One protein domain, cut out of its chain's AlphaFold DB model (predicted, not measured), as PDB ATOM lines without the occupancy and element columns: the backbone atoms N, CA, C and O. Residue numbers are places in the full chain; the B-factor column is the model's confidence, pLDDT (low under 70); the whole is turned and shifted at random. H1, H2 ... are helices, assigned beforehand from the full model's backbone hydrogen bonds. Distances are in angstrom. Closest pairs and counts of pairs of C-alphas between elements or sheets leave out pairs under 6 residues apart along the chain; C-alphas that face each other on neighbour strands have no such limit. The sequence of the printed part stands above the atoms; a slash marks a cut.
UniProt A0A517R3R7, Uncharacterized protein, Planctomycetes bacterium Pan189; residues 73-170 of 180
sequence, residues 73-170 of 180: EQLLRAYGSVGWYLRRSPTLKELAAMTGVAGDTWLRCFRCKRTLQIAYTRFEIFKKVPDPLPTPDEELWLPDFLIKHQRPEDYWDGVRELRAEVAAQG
ATOM      1  N   GLU A  73     125.658  86.421  37.460       95.19
ATOM      2  CA  GLU A  73     125.665  86.250  38.914       95.19
ATOM      3  C   GLU A  73     127.003  85.700  39.433       95.19
ATOM      4  O   GLU A  73     127.573  86.250  40.377       95.19
ATOM      5  N   GLN A  74     127.540  84.649  38.802       95.62
ATOM      6  CA  GLN A  74     128.843  84.085  39.176       95.62
ATOM      7  C   GLN A  74     129.955  85.131  39.069       95.62
ATOM      8  O   GLN A  74     130.810  85.219  39.951       95.62
ATOM      9  N   LEU A  75     129.923  85.948  38.015       96.75
ATOM     10  CA  LEU A  75     130.884  87.029  37.830       96.75
ATOM     11  C   LEU A  75     130.731  88.107  38.917       96.75
ATOM     12  O   LEU A  75     131.732  88.508  39.505       96.75
ATOM     13  N   LEU A  76     129.511  88.534  39.257       96.38
ATOM     14  CA  LEU A  76     129.287  89.529  40.318       96.38
ATOM     15  C   LEU A  76     129.727  89.020  41.698       96.38
ATOM     16  O   LEU A  76     130.391  89.749  42.435       96.38
ATOM     17  N   ARG A  77     129.456  87.755  42.030       95.38
ATOM     18  CA  ARG A  77     129.943  87.134  43.278       95.38
ATOM     19  C   ARG A  77     131.471  87.080  43.332       95.38
ATOM     20  O   ARG A  77     132.066  87.381  44.371       95.38
ATOM     21  N   ALA A  78     132.114  86.734  42.219       96.06
ATOM     22  CA  ALA A  78     133.569  86.730  42.117       96.06
ATOM     23  C   ALA A  78     134.151  88.150  42.237       96.06
ATOM     24  O   ALA A  78     135.139  88.343  42.945       96.06
ATOM     25  N   TYR A  79     133.511  89.150  41.622       96.06
ATOM     26  CA  TYR A  79     133.883  90.560  41.764       96.06
ATOM     27  C   TYR A  79     133.862  91.008  43.228       96.06
ATOM     28  O   TYR A  79     134.848  91.567  43.705       96.06
ATOM     29  N   GLY A  80     132.778  90.703  43.948       92.56
ATOM     30  CA  GLY A  80     132.650  91.008  45.372       92.56
ATOM     31  C   GLY A  80     133.699  90.311  46.230       92.56
ATOM     32  O   GLY A  80     134.336  90.950  47.059       92.56
ATOM     33  N   SER A  81     133.947  89.022  45.982       93.31
ATOM     34  CA  SER A  81     134.941  88.237  46.732       93.31
ATOM     35  C   SER A  81     136.359  88.791  46.564       93.31
ATOM     36  O   SER A  81     137.096  88.946  47.538       93.31
ATOM     37  N   VAL A  82     136.736  89.136  45.330       94.06
ATOM     38  CA  VAL A  82     138.037  89.747  45.029       94.06
ATOM     39  C   VAL A  82     138.130  91.150  45.624       94.06
ATOM     40  O   VAL A  82     139.147  91.503  46.215       94.06
ATOM     41  N   GLY A  83     137.076  91.955  45.484       91.06
ATOM     42  CA  GLY A  83     137.043  93.304  46.033       91.06
ATOM     43  C   GLY A  83     137.158  93.325  47.553       91.06
ATOM     44  O   GLY A  83     137.945  94.101  48.093       91.06
ATOM     45  N   TRP A  84     136.463  92.407  48.225       86.38
ATOM     46  CA  TRP A  84     136.572  92.181  49.662       86.38
ATOM     47  C   TRP A  84     138.000  91.836  50.087       86.38
ATOM     48  O   TRP A  84     138.527  92.441  51.018       86.38
ATOM     49  N   TYR A  85     138.650  90.907  49.379       90.88
ATOM     50  CA  TYR A  85     140.038  90.531  49.652       90.88
ATOM     51  C   TYR A  85     141.007  91.710  49.476       90.88
ATOM     52  O   TYR A  85     141.885  91.923  50.306       90.88
ATOM     53  N   LEU A  86     140.833  92.502  48.413       86.75
ATOM     54  CA  LEU A  86     141.700  93.645  48.110       86.75
ATOM     55  C   LEU A  86     141.362  94.910  48.907       86.75
ATOM     56  O   LEU A  86     142.108  95.883  48.814       86.75
ATOM     57  N   ARG A  87     140.233  94.932  49.626       83.88
ATOM     58  CA  ARG A  87     139.683  96.119  50.302       83.88
ATOM     59  C   ARG A  87     139.517  97.330  49.375       83.88
ATOM     60  O   ARG A  87     139.602  98.469  49.810       83.88
ATOM     61  N   ARG A  88     139.266  97.093  48.081       86.50
ATOM     62  CA  ARG A  88     138.954  98.139  47.085       86.50
ATOM     63  C   ARG A  88     138.268  97.567  45.850       86.50
ATOM     64  O   ARG A  88     138.174  96.354  45.691       86.50
ATOM     65  N   SER A  89     137.837  98.433  44.935       87.75
ATOM     66  CA  SER A  89     137.378  98.021  43.603       87.75
ATOM     67  C   SER A  89     138.514  97.354  42.801       87.75
ATOM     68  O   SER A  89     139.517  98.020  42.504       87.75
ATOM     69  N   PRO A  90     138.375  96.083  42.382       92.06
ATOM     70  CA  PRO A  90     139.403  95.412  41.599       92.06
ATOM     71  C   PRO A  90     139.478  95.930  40.158       92.06
ATOM     72  O   PRO A  90     138.505  96.415  39.569       92.06
ATOM     73  N   THR A  91     140.663  95.830  39.567       94.00
ATOM     74  CA  THR A  91     140.888  96.020  38.128       94.00
ATOM     75  C   THR A  91     140.573  94.737  37.351       94.00
ATOM     76  O   THR A  91     140.574  93.644  37.910       94.00
ATOM     77  N   LEU A  92     140.355  94.837  36.034       94.56
ATOM     78  CA  LEU A  92     140.142  93.650  35.187       94.56
ATOM     79  C   LEU A  92     141.346  92.695  35.198       94.56
ATOM     80  O   LEU A  92     141.166  91.484  35.112       94.56
ATOM     81  N   LYS A  93     142.567  93.232  35.330       96.00
ATOM     82  CA  LYS A  93     143.794  92.433  35.428       96.00
ATOM     83  C   LYS A  93     143.832  91.628  36.728       96.00
ATOM     84  O   LYS A  93     144.171  90.451  36.699       96.00
ATOM     85  N   GLU A  94     143.451  92.244  37.843       96.56
ATOM     86  CA  GLU A  94     143.373  91.575  39.149       96.56
ATOM     87  C   GLU A  94     142.267  90.527  39.181       96.56
ATOM     88  O   GLU A  94     142.501  89.414  39.640       96.56
ATOM     89  N   LEU A  95     141.097  90.836  38.610       96.88
ATOM     90  CA  LEU A  95     140.022  89.858  38.447       96.88
ATOM     91  C   LEU A  95     140.505  88.649  37.648       96.88
ATOM     92  O   LEU A  95     140.305  87.518  38.080       96.88
ATOM     93  N   ALA A  96     141.183  88.869  36.521       95.50
ATOM     94  CA  ALA A  96     141.721  87.781  35.716       95.50
ATOM     95  C   ALA A  96     142.768  86.952  36.472       95.50
ATOM     96  O   ALA A  96     142.709  85.724  36.429       95.50
ATOM     97  N   ALA A  97     143.676  87.604  37.201       95.81
ATOM     98  CA  ALA A  97     144.704  86.928  37.985       95.81
ATOM     99  C   ALA A  97     144.119  86.091  39.136       95.81
ATOM    100  O   ALA A  97     144.582  84.982  39.375       95.81
ATOM    101  N   MET A  98     143.095  86.597  39.829       97.12
ATOM    102  CA  MET A  98     142.538  85.947  41.021       97.12
ATOM    103  C   MET A  98     141.429  84.932  40.722       97.12
ATOM    104  O   MET A  98     141.202  84.033  41.524       97.12
ATOM    105  N   THR A  99     140.728  85.060  39.592       96.00
ATOM    106  CA  THR A  99     139.583  84.188  39.248       96.00
ATOM    107  C   THR A  99     139.864  83.241  38.083       96.00
ATOM    108  O   THR A  99     139.069  82.341  37.816       96.00
ATOM    109  N   GLY A 100     140.947  83.463  37.329       94.06
ATOM    110  CA  GLY A 100     141.210  82.767  36.066       94.06
ATOM    111  C   GLY A 100     140.244  83.138  34.928       94.06
ATOM    112  O   GLY A 100     140.314  82.558  33.844       94.06
ATOM    113  N   VAL A 101     139.332  84.097  35.138       95.31
ATOM    114  CA  VAL A 101     138.380  84.564  34.122       95.31
ATOM    115  C   VAL A 101     138.988  85.721  33.335       95.31
ATOM    116  O   VAL A 101     139.224  86.798  33.878       95.31
ATOM    117  N   ALA A 102     139.203  85.521  32.034       94.31
ATOM    118  CA  ALA A 102     139.788  86.533  31.156       94.31
ATOM    119  C   ALA A 102     138.993  87.853  31.160       94.31
ATOM    120  O   ALA A 102     137.762  87.832  31.117       94.31
ATOM    121  N   GLY A 103     139.695  88.992  31.117       90.81
ATOM    122  CA  GLY A 103     139.109  90.344  31.083       90.81
ATOM    123  C   GLY A 103     137.992  90.511  30.046       90.81
ATOM    124  O   GLY A 103     136.929  91.042  30.359       90.81
ATOM    125  N   ASP A 104     138.179  89.954  28.850       92.38
ATOM    126  CA  ASP A 104     137.191  89.992  27.765       92.38
ATOM    127  C   ASP A 104     135.864  89.311  28.119       92.38
ATOM    128  O   ASP A 104     134.816  89.683  27.599       92.38
ATOM    129  N   THR A 105     135.885  88.312  29.005       93.50
ATOM    130  CA  THR A 105     134.662  87.637  29.465       93.50
ATOM    131  C   THR A 105     133.847  88.565  30.365       93.50
ATOM    132  O   THR A 105     132.634  88.671  30.187       93.50
ATOM    133  N   TRP A 106     134.508  89.307  31.259       94.31
ATOM    134  CA  TRP A 106     133.872  90.349  32.071       94.31
ATOM    135  C   TRP A 106     133.270  91.448  31.195       94.31
ATOM    136  O   TRP A 106     132.110  91.815  31.371       94.31
ATOM    137  N   LEU A 107     134.033  91.938  30.217       92.69
ATOM    138  CA  LEU A 107     133.593  93.004  29.314       92.69
ATOM    139  C   LEU A 107     132.489  92.556  28.357       92.69
ATOM    140  O   LEU A 107     131.614  93.347  28.026       92.69
ATOM    141  N   ARG A 108     132.457  91.286  27.949       91.06
ATOM    142  CA  ARG A 108     131.334  90.753  27.171       91.06
ATOM    143  C   ARG A 108     130.039  90.739  27.978       91.06
ATOM    144  O   ARG A 108     128.982  90.988  27.410       91.06
ATOM    145  N   CYS A 109     130.128  90.450  29.275       91.38
ATOM    146  CA  CYS A 109     128.967  90.408  30.155       91.38
ATOM    147  C   CYS A 109     128.499  91.814  30.550       91.38
ATOM    148  O   CYS A 109     127.318  92.106  30.445       91.38
ATOM    149  N   PHE A 110     129.412  92.701  30.957       92.94
ATOM    150  CA  PHE A 110     129.067  93.997  31.558       92.94
ATOM    151  C   PHE A 110     129.436  95.207  30.699       92.94
ATOM    152  O   PHE A 110     129.288  96.326  31.158       92.94
ATOM    153  N   ARG A 111     129.907  95.026  29.462       89.81
ATOM    154  CA  ARG A 111     130.358  96.075  28.518       89.81
ATOM    155  C   ARG A 111     131.605  96.849  28.954       89.81
ATOM    156  O   ARG A 111     132.543  96.969  28.172       89.81
ATOM    157  N   CYS A 112     131.642  97.370  30.177       91.31
ATOM    158  CA  CYS A 112     132.757  98.134  30.724       91.31
ATOM    159  C   CYS A 112     132.894  97.943  32.245       91.31
ATOM    160  O   CYS A 112     132.008  97.416  32.922       91.31
ATOM    161  N   LYS A 113     134.022  98.401  32.806       90.31
ATOM    162  CA  LYS A 113     134.286  98.319  34.253       90.31
ATOM    163  C   LYS A 113     133.254  99.098  35.080       90.31
ATOM    164  O   LYS A 113     132.897  98.658  36.168       90.31
ATOM    165  N   ARG A 114     132.778 100.237  34.570       87.81
ATOM    166  CA  ARG A 114     131.813 101.090  35.273       87.81
ATOM    167  C   ARG A 114     130.457 100.402  35.424       87.81
ATOM    168  O   ARG A 114     129.954 100.308  36.537       87.81
ATOM    169  N   THR A 115     129.925  99.829  34.346       91.44
ATOM    170  CA  THR A 115     128.701  99.019  34.391       91.44
ATOM    171  C   THR A 115     128.851  97.815  35.324       91.44
ATOM    172  O   THR A 115     127.928  97.532  36.075       91.44
ATOM    173  N   LEU A 116     130.014  97.149  35.360       93.12
ATOM    174  CA  LEU A 116     130.286  96.077  36.332       93.12
ATOM    175  C   LEU A 116     130.181  96.571  37.788       93.12
ATOM    176  O   LEU A 116     129.565  95.903  38.612       93.12
ATOM    177  N   GLN A 117     130.736  97.745  38.103       90.12
ATOM    178  CA  GLN A 117     130.651  98.347  39.441       90.12
ATOM    179  C   GLN A 117     129.214  98.699  39.845       90.12
ATOM    180  O   GLN A 117     128.789  98.373  40.958       90.12
ATOM    181  N   ILE A 118     128.452  99.331  38.943       87.81
ATOM    182  CA  ILE A 118     127.037  99.662  39.182       87.81
ATOM    183  C   ILE A 118     126.226  98.376  39.364       87.81
ATOM    184  O   ILE A 118     125.481  98.241  40.334       87.81
ATOM    185  N   ALA A 119     126.414  97.407  38.465       91.25
ATOM    186  CA  ALA A 119     125.706  96.136  38.505       91.25
ATOM    187  C   ALA A 119     125.999  95.363  39.793       91.25
ATOM    188  O   ALA A 119     125.084  94.798  40.382       91.25
ATOM    189  N   TYR A 120     127.250  95.385  40.259       92.25
ATOM    190  CA  TYR A 120     127.631  94.782  41.528       92.25
ATOM    191  C   TYR A 120     126.970  95.471  42.723       92.25
ATOM    192  O   TYR A 120     126.418  94.790  43.580       92.25
ATOM    193  N   THR A 121     126.978  96.804  42.766       85.75
ATOM    194  CA  THR A 121     126.350  97.563  43.861       85.75
ATOM    195  C   THR A 121     124.861  97.221  43.960       85.75
ATOM    196  O   THR A 121     124.373  96.860  45.027       85.75
ATOM    197  N   ARG A 122     124.151  97.211  42.822       87.31
ATOM    198  CA  ARG A 122     122.743  96.786  42.760       87.31
ATOM    199  C   ARG A 122     122.562  95.324  43.154       87.31
ATOM    200  O   ARG A 122     121.656  95.009  43.915       87.31
ATOM    201  N   PHE A 123     123.425  94.433  42.678       90.31
ATOM    202  CA  PHE A 123     123.375  93.025  43.053       90.31
ATOM    203  C   PHE A 123     123.576  92.822  44.554       90.31
ATOM    204  O   PHE A 123     122.893  91.995  45.147       90.31
ATOM    205  N   GLU A 124     124.451  93.589  45.196       84.94
ATOM    206  CA  GLU A 124     124.646  93.483  46.638       84.94
ATOM    207  C   GLU A 124     123.436  93.950  47.439       84.94
ATOM    208  O   GLU A 124     123.111  93.307  48.440       84.94
ATOM    209  N   ILE A 125     122.761  95.002  46.979       80.31
ATOM    210  CA  ILE A 125     121.560  95.553  47.615       80.31
ATOM    211  C   ILE A 125     120.359  94.625  47.397       80.31
ATOM    212  O   ILE A 125     119.728  94.175  48.348       80.31
ATOM    213  N   PHE A 126     120.063  94.297  46.139       82.62
ATOM    214  CA  PHE A 126     118.826  93.615  45.747       82.62
ATOM    215  C   PHE A 126     118.956  92.090  45.661       82.62
ATOM    216  O   PHE A 126     117.968  91.400  45.411       82.62
ATOM    217  N   LYS A 127     120.175  91.549  45.797       84.38
ATOM    218  CA  LYS A 127     120.507  90.120  45.617       84.38
ATOM    219  C   LYS A 127     120.007  89.526  44.293       84.38
ATOM    220  O   LYS A 127     119.804  88.320  44.184       84.38
ATOM    221  N   LYS A 128     119.854  90.372  43.269       90.56
ATOM    222  CA  LYS A 128     119.432  90.020  41.907       90.56
ATOM    223  C   LYS A 128     120.324  90.707  40.886       90.56
ATOM    224  O   LYS A 128     120.734  91.850  41.080       90.56
ATOM    225  N   VAL A 129     120.637  89.996  39.804       90.25
ATOM    226  CA  VAL A 129     121.364  90.582  38.672       90.25
ATOM    227  C   VAL A 129     120.444  91.611  38.007       90.25
ATOM    228  O   VAL A 129     119.305  91.258  37.701       90.25
ATOM    229  N   PRO A 130     120.894  92.859  37.785       86.25
ATOM    230  CA  PRO A 130     120.082  93.853  37.090       86.25
ATOM    231  C   PRO A 130     119.753  93.418  35.661       86.25
ATOM    232  O   PRO A 130     120.658  93.050  34.907       86.25
ATOM    233  N   ASP A 131     118.475  93.501  35.301       86.81
ATOM    234  CA  ASP A 131     117.980  93.296  33.942       86.81
ATOM    235  C   ASP A 131     116.966  94.411  33.597       86.81
ATOM    236  O   ASP A 131     115.912  94.477  34.235       86.81
ATOM    237  N   PRO A 132     117.277  95.330  32.659       87.56
ATOM    238  CA  PRO A 132     118.516  95.400  31.883       87.56
ATOM    239  C   PRO A 132     119.739  95.782  32.734       87.56
ATOM    240  O   PRO A 132     119.631  96.328  33.835       87.56
ATOM    241  N   LEU A 133     120.935  95.511  32.202       87.62
ATOM    242  CA  LEU A 133     122.179  95.991  32.806       87.62
ATOM    243  C   LEU A 133     122.229  97.528  32.819       87.62
ATOM    244  O   LEU A 133     121.805  98.146  31.839       87.62
ATOM    245  N   PRO A 134     122.821  98.133  33.865       86.94
ATOM    246  CA  PRO A 134     122.937  99.580  33.969       86.94
ATOM    247  C   PRO A 134     123.830 100.168  32.874       86.94
ATOM    248  O   PRO A 134     124.836  99.568  32.463       86.94
ATOM    249  N   THR A 135     123.512 101.377  32.434       85.50
ATOM    250  CA  THR A 135     124.385 102.158  31.559       85.50
ATOM    251  C   THR A 135     125.566 102.744  32.356       85.50
ATOM    252  O   THR A 135     125.509 102.850  33.580       85.50
ATOM    253  N   PRO A 136     126.711 103.048  31.720       80.06
ATOM    254  CA  PRO A 136     127.883 103.558  32.437       80.06
ATOM    255  C   PRO A 136     127.712 104.987  32.972       80.06
ATOM    256  O   PRO A 136     128.439 105.374  33.887       80.06
ATOM    257  N   ASP A 137     126.801 105.747  32.369       78.12
ATOM    258  CA  ASP A 137     126.398 107.108  32.721       78.12
ATOM    259  C   ASP A 137     125.338 107.156  33.825       78.12
ATOM    260  O   ASP A 137     125.154 108.215  34.420       78.12
ATOM    261  N   GLU A 138     124.698 106.025  34.152       74.56
ATOM    262  CA  GLU A 138     123.872 105.943  35.351       74.56
ATOM    263  C   GLU A 138     124.713 106.347  36.564       74.56
ATOM    264  O   GLU A 138     125.802 105.808  36.831       74.56
ATOM    265  N   GLU A 139     124.196 107.333  37.293       65.06
ATOM    266  CA  GLU A 139     124.778 107.752  38.550       65.06
ATOM    267  C   GLU A 139     124.887 106.519  39.449       65.06
ATOM    268  O   GLU A 139     123.969 105.692  39.535       65.06
ATOM    269  N   LEU A 140     126.058 106.347  40.073       62.03
ATOM    270  CA  LEU A 140     126.195 105.327  41.099       62.03
ATOM    271  C   LEU A 140     125.268 105.815  42.208       62.03
ATOM    272  O   LEU A 140     125.656 106.714  42.948       62.03
ATOM    273  N   TRP A 141     124.045 105.284  42.279       55.69
ATOM    274  CA  TRP A 141     123.201 105.477  43.447       55.69
ATOM    275  C   TRP A 141     123.911 104.760  44.590       55.69
ATOM    276  O   TRP A 141     123.795 103.553  44.801       55.69
ATOM    277  N   LEU A 142     124.803 105.515  45.205       55.22
ATOM    278  CA  LEU A 142     125.424 105.239  46.465       55.22
ATOM    279  C   LEU A 142     124.516 105.962  47.448       55.22
ATOM    280  O   LEU A 142     124.420 107.185  47.352       55.22
ATOM    281  N   PRO A 143     123.827 105.259  48.352       49.94
ATOM    282  CA  PRO A 143     123.181 105.945  49.459       49.94
ATOM    283  C   PRO A 143     124.214 106.858  50.124       49.94
ATOM    284  O   PRO A 143     125.397 106.504  50.156       49.94
ATOM    285  N   ASP A 144     123.781 108.009  50.643       46.16
ATOM    286  CA  ASP A 144     124.640 109.063  51.221       46.16
ATOM    287  C   ASP A 144     125.729 108.531  52.170       46.16
ATOM    288  O   ASP A 144     126.794 109.123  52.343       46.16
ATOM    289  N   PHE A 145     125.488 107.366  52.756       45.34
ATOM    290  CA  PHE A 145     126.441 106.579  53.515       45.34
ATOM    291  C   PHE A 145     127.763 106.260  52.776       45.34
ATOM    292  O   PHE A 145     128.845 106.498  53.305       45.34
ATOM    293  N   LEU A 146     127.720 105.809  51.520       45.38
ATOM    294  CA  LEU A 146     128.919 105.541  50.711       45.38
ATOM    295  C   LEU A 146     129.614 106.832  50.235       45.38
ATOM    296  O   LEU A 146     130.791 106.798  49.885       45.38
ATOM    297  N   ILE A 147     128.914 107.972  50.271       49.44
ATOM    298  CA  ILE A 147     129.484 109.312  50.053       49.44
ATOM    299  C   ILE A 147     130.221 109.800  51.316       49.44
ATOM    300  O   ILE A 147     131.252 110.464  51.203       49.44
ATOM    301  N   LYS A 148     129.750 109.434  52.520       45.59
ATOM    302  CA  LYS A 148     130.455 109.697  53.793       45.59
ATOM    303  C   LYS A 148     131.768 108.915  53.907       45.59
ATOM    304  O   LYS A 148     132.739 109.433  54.456       45.59
ATOM    305  N   HIS A 149     131.831 107.721  53.326       47.91
ATOM    306  CA  HIS A 149     133.038 106.900  53.232       47.91
ATOM    307  C   HIS A 149     133.896 107.285  52.014       47.91
ATOM    308  O   HIS A 149     134.075 106.513  51.076       47.91
ATOM    309  N   GLN A 150     134.449 108.505  52.022       48.69
ATOM    310  CA  GLN A 150     135.284 109.037  50.928       48.69
ATOM    311  C   GLN A 150     136.599 108.270  50.705       48.69
ATOM    312  O   GLN A 150     137.286 108.504  49.706       48.69
ATOM    313  N   ARG A 151     136.980 107.366  51.613       55.97
ATOM    314  CA  ARG A 151     138.199 106.571  51.474       55.97
ATOM    315  C   ARG A 151     137.905 105.254  50.750       55.97
ATOM    316  O   ARG A 151     136.983 104.541  51.139       55.97
ATOM    317  N   PRO A 152     138.696 104.880  49.728       53.72
ATOM    318  CA  PRO A 152     138.519 103.619  49.005       53.72
ATOM    319  C   PRO A 152     138.529 102.372  49.900       53.72
ATOM    320  O   PRO A 152     137.886 101.385  49.541       53.72
ATOM    321  N   GLU A 153     139.243 102.421  51.031       58.75
ATOM    322  CA  GLU A 153     139.278 101.357  52.044       58.75
ATOM    323  C   GLU A 153     137.924 101.112  52.731       58.75
ATOM    324  O   GLU A 153     137.607  99.968  53.059       58.75
ATOM    325  N   ASP A 154     137.090 102.145  52.845       63.78
ATOM    326  CA  ASP A 154     135.828 102.101  53.584       63.78
ATOM    327  C   ASP A 154     134.635 101.696  52.701       63.78
ATOM    328  O   ASP A 154     133.557 101.389  53.204       63.78
ATOM    329  N   TYR A 155     134.809 101.652  51.374       66.44
ATOM    330  CA  TYR A 155     133.741 101.318  50.419       66.44
ATOM    331  C   TYR A 155     133.040  99.993  50.760       66.44
ATOM    332  O   TYR A 155     131.824  99.862  50.637       66.44
ATOM    333  N   TRP A 156     133.800  98.990  51.200       65.94
ATOM    334  CA  TRP A 156     133.265  97.662  51.504       65.94
ATOM    335  C   TRP A 156     132.548  97.579  52.851       65.94
ATOM    336  O   TRP A 156     131.648  96.752  53.008       65.94
ATOM    337  N   ASP A 157     132.917  98.443  53.792       70.75
ATOM    338  CA  ASP A 157     132.196  98.618  55.052       70.75
ATOM    339  C   ASP A 157     130.896  99.387  54.781       70.75
ATOM    340  O   ASP A 157     129.815  98.892  55.098       70.75
ATOM    341  N   GLY A 158     131.006 100.442  53.969       67.69
ATOM    342  CA  GLY A 158     129.970 101.087  53.164       67.69
ATOM    343  C   GLY A 158     128.836 100.170  52.684       67.69
ATOM    344  O   GLY A 158     127.671 100.275  53.067       67.69
ATOM    345  N   VAL A 159     129.198  99.233  51.805       66.19
ATOM    346  CA  VAL A 159     128.263  98.279  51.185       66.19
ATOM    347  C   VAL A 159     127.638  97.328  52.216       66.19
ATOM    348  O   VAL A 159     126.489  96.908  52.056       66.19
ATOM    349  N   ARG A 160     128.373  96.968  53.273       70.19
ATOM    350  CA  ARG A 160     127.901  96.041  54.308       70.19
ATOM    351  C   ARG A 160     126.822  96.666  55.182       70.19
ATOM    352  O   ARG A 160     125.820  96.006  55.448       70.19
ATOM    353  N   GLU A 161     127.028  97.902  55.617       69.88
ATOM    354  CA  GLU A 161     126.049  98.618  56.436       69.88
ATOM    355  C   GLU A 161     124.789  98.915  55.629       69.88
ATOM    356  O   GLU A 161     123.699  98.591  56.088       69.88
ATOM    357  N   LEU A 162     124.926  99.339  54.368       67.62
ATOM    358  CA  LEU A 162     123.778  99.496  53.475       67.62
ATOM    359  C   LEU A 162     122.958  98.204  53.336       67.62
ATOM    360  O   LEU A 162     121.729  98.218  53.367       67.62
ATOM    361  N   ARG A 163     123.632  97.060  53.184       68.06
ATOM    362  CA  ARG A 163     122.954  95.761  53.137       68.06
ATOM    363  C   ARG A 163     122.183  95.484  54.430       68.06
ATOM    364  O   ARG A 163     121.103  94.900  54.362       68.06
ATOM    365  N   ALA A 164     122.735  95.856  55.583       72.50
ATOM    366  CA  ALA A 164     122.072  95.699  56.872       72.50
ATOM    367  C   ALA A 164     120.859  96.636  57.008       72.50
ATOM    368  O   ALA A 164     119.799  96.181  57.430       72.50
ATOM    369  N   GLU A 165     120.977  97.894  56.581       69.94
ATOM    370  CA  GLU A 165     119.882  98.873  56.578       69.94
ATOM    371  C   GLU A 165     118.724  98.437  55.675       69.94
ATOM    372  O   GLU A 165     117.573  98.405  56.106       69.94
ATOM    373  N   VAL A 166     119.025  98.021  54.443       67.94
ATOM    374  CA  VAL A 166     118.014  97.534  53.495       67.94
ATOM    375  C   VAL A 166     117.329  96.268  54.013       67.94
ATOM    376  O   VAL A 166     116.111  96.136  53.903       67.94
ATOM    377  N   ALA A 167     118.085  95.347  54.621       70.56
ATOM    378  CA  ALA A 167     117.511  94.157  55.243       70.56
ATOM    379  C   ALA A 167     116.602  94.501  56.438       70.56
ATOM    380  O   ALA A 167     115.609  93.809  56.657       70.56
ATOM    381  N   ALA A 168     116.911  95.565  57.184       74.19
ATOM    382  CA  ALA A 168     116.103  96.032  58.306       74.19
ATOM    383  C   ALA A 168     114.802  96.737  57.869       74.19
ATOM    384  O   ALA A 168     113.829  96.723  58.620       74.19
ATOM    385  N   GLN A 169     114.758  97.325  56.668       67.38
ATOM    386  CA  GLN A 169     113.603  98.085  56.164       67.38
ATOM    387  C   GLN A 169     112.532  97.235  55.455       67.38
ATOM    388  O   GLN A 169     111.446  97.733  55.172       67.38
ATOM    389  N   GLY A 170     112.792  95.953  55.194       55.19
ATOM    390  CA  GLY A 170     111.780  94.993  54.734       55.19
ATOM    391  C   GLY A 170     111.357  95.094  53.259       55.19
ATOM    392  O   GLY A 170     111.005  94.060  52.695       55.19
TER     393      GLY A 170
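Overview. This is residues 73 to 170 of the 180 residues of an uncharacterized protein of Planctomycetes bacterium Pan189 (UniProt A0A517R3R7). The model is a compact cluster of helices set mostly crosswise, with H4 in the middle and H1 packed crosswise on it. The longest helix, H6, packs with its flank on the last part of H4 and runs much the same way, with the short H5 on it; H2 and H3 form the opposite end of the domain, and the long link of residues 127 to 143 swings round the outside of H4 to H5. The printed part has 98 residues with six named helices, H1 to H6 in order along the chain, and no named strand; the class is all helix. The radius of gyration of the C-alphas is 13.1 A, and the C-alphas span 37 by 28 by 23 A.

Along the chain. H6, residues 155 to 169, is 21.2 A from first to last C-alpha and begins at C-alpha 155 (133.741, 101.318, 50.419). H4, residues 113 to 126, measures 19.8 A, and C-alpha 113 is at (134.286, 98.319, 34.253). H1, residues 73 to 86, measures 19.9 A and begins at C-alpha 73 (125.665, 86.250, 38.914). The shorter helices are H2, residues 92 to 99, H3, residues 103 to 110, and H5, residues 144 to 148.

Arrangement. H6 touches H4 at a shallow tilt of 33 degrees, only just short of steep, and they run the same way. H4 touches H6 with residues 121 to 125 alone; the closest C-alphas, those of Ile 125 and Arg 163, are 5.7 A apart. H5 touches H6, the closest C-alphas being those of Leu 146 and Gly 158, 5.2 A apart. H4, the hub, touches three helices. H1 touches it with residues 76 to 80 alone, about perpendicular at 81 degrees, and the closest C-alphas, of Leu 76 and Tyr 120, are 5.6 A apart. H3 and H4 touch only at the corner by their link, and only just, with 3 pairs of C-alphas within 8 A; the closest are Phe 110 and Leu 116, 5.3 A. H2 touches H3 about perpendicular at 79 degrees, with the C-alphas of Leu 92 and Gly 103 closest at 5.4 A. H2 and H6 are apart. In each of the six helices every O i to N i+4 pair is within hydrogen-bond range.

Size, cuts and confidence. The two C-alphas farthest apart, of Ala 102 and Gln 169, are 38.0 A apart. The printed part has no cut. The link from H4 to H5 is long, with 17 residues. The mean pLDDT of the printed part is 80.8; 27 residues are under 70, among them residues 139 to 156, and H5 has a mean of 46.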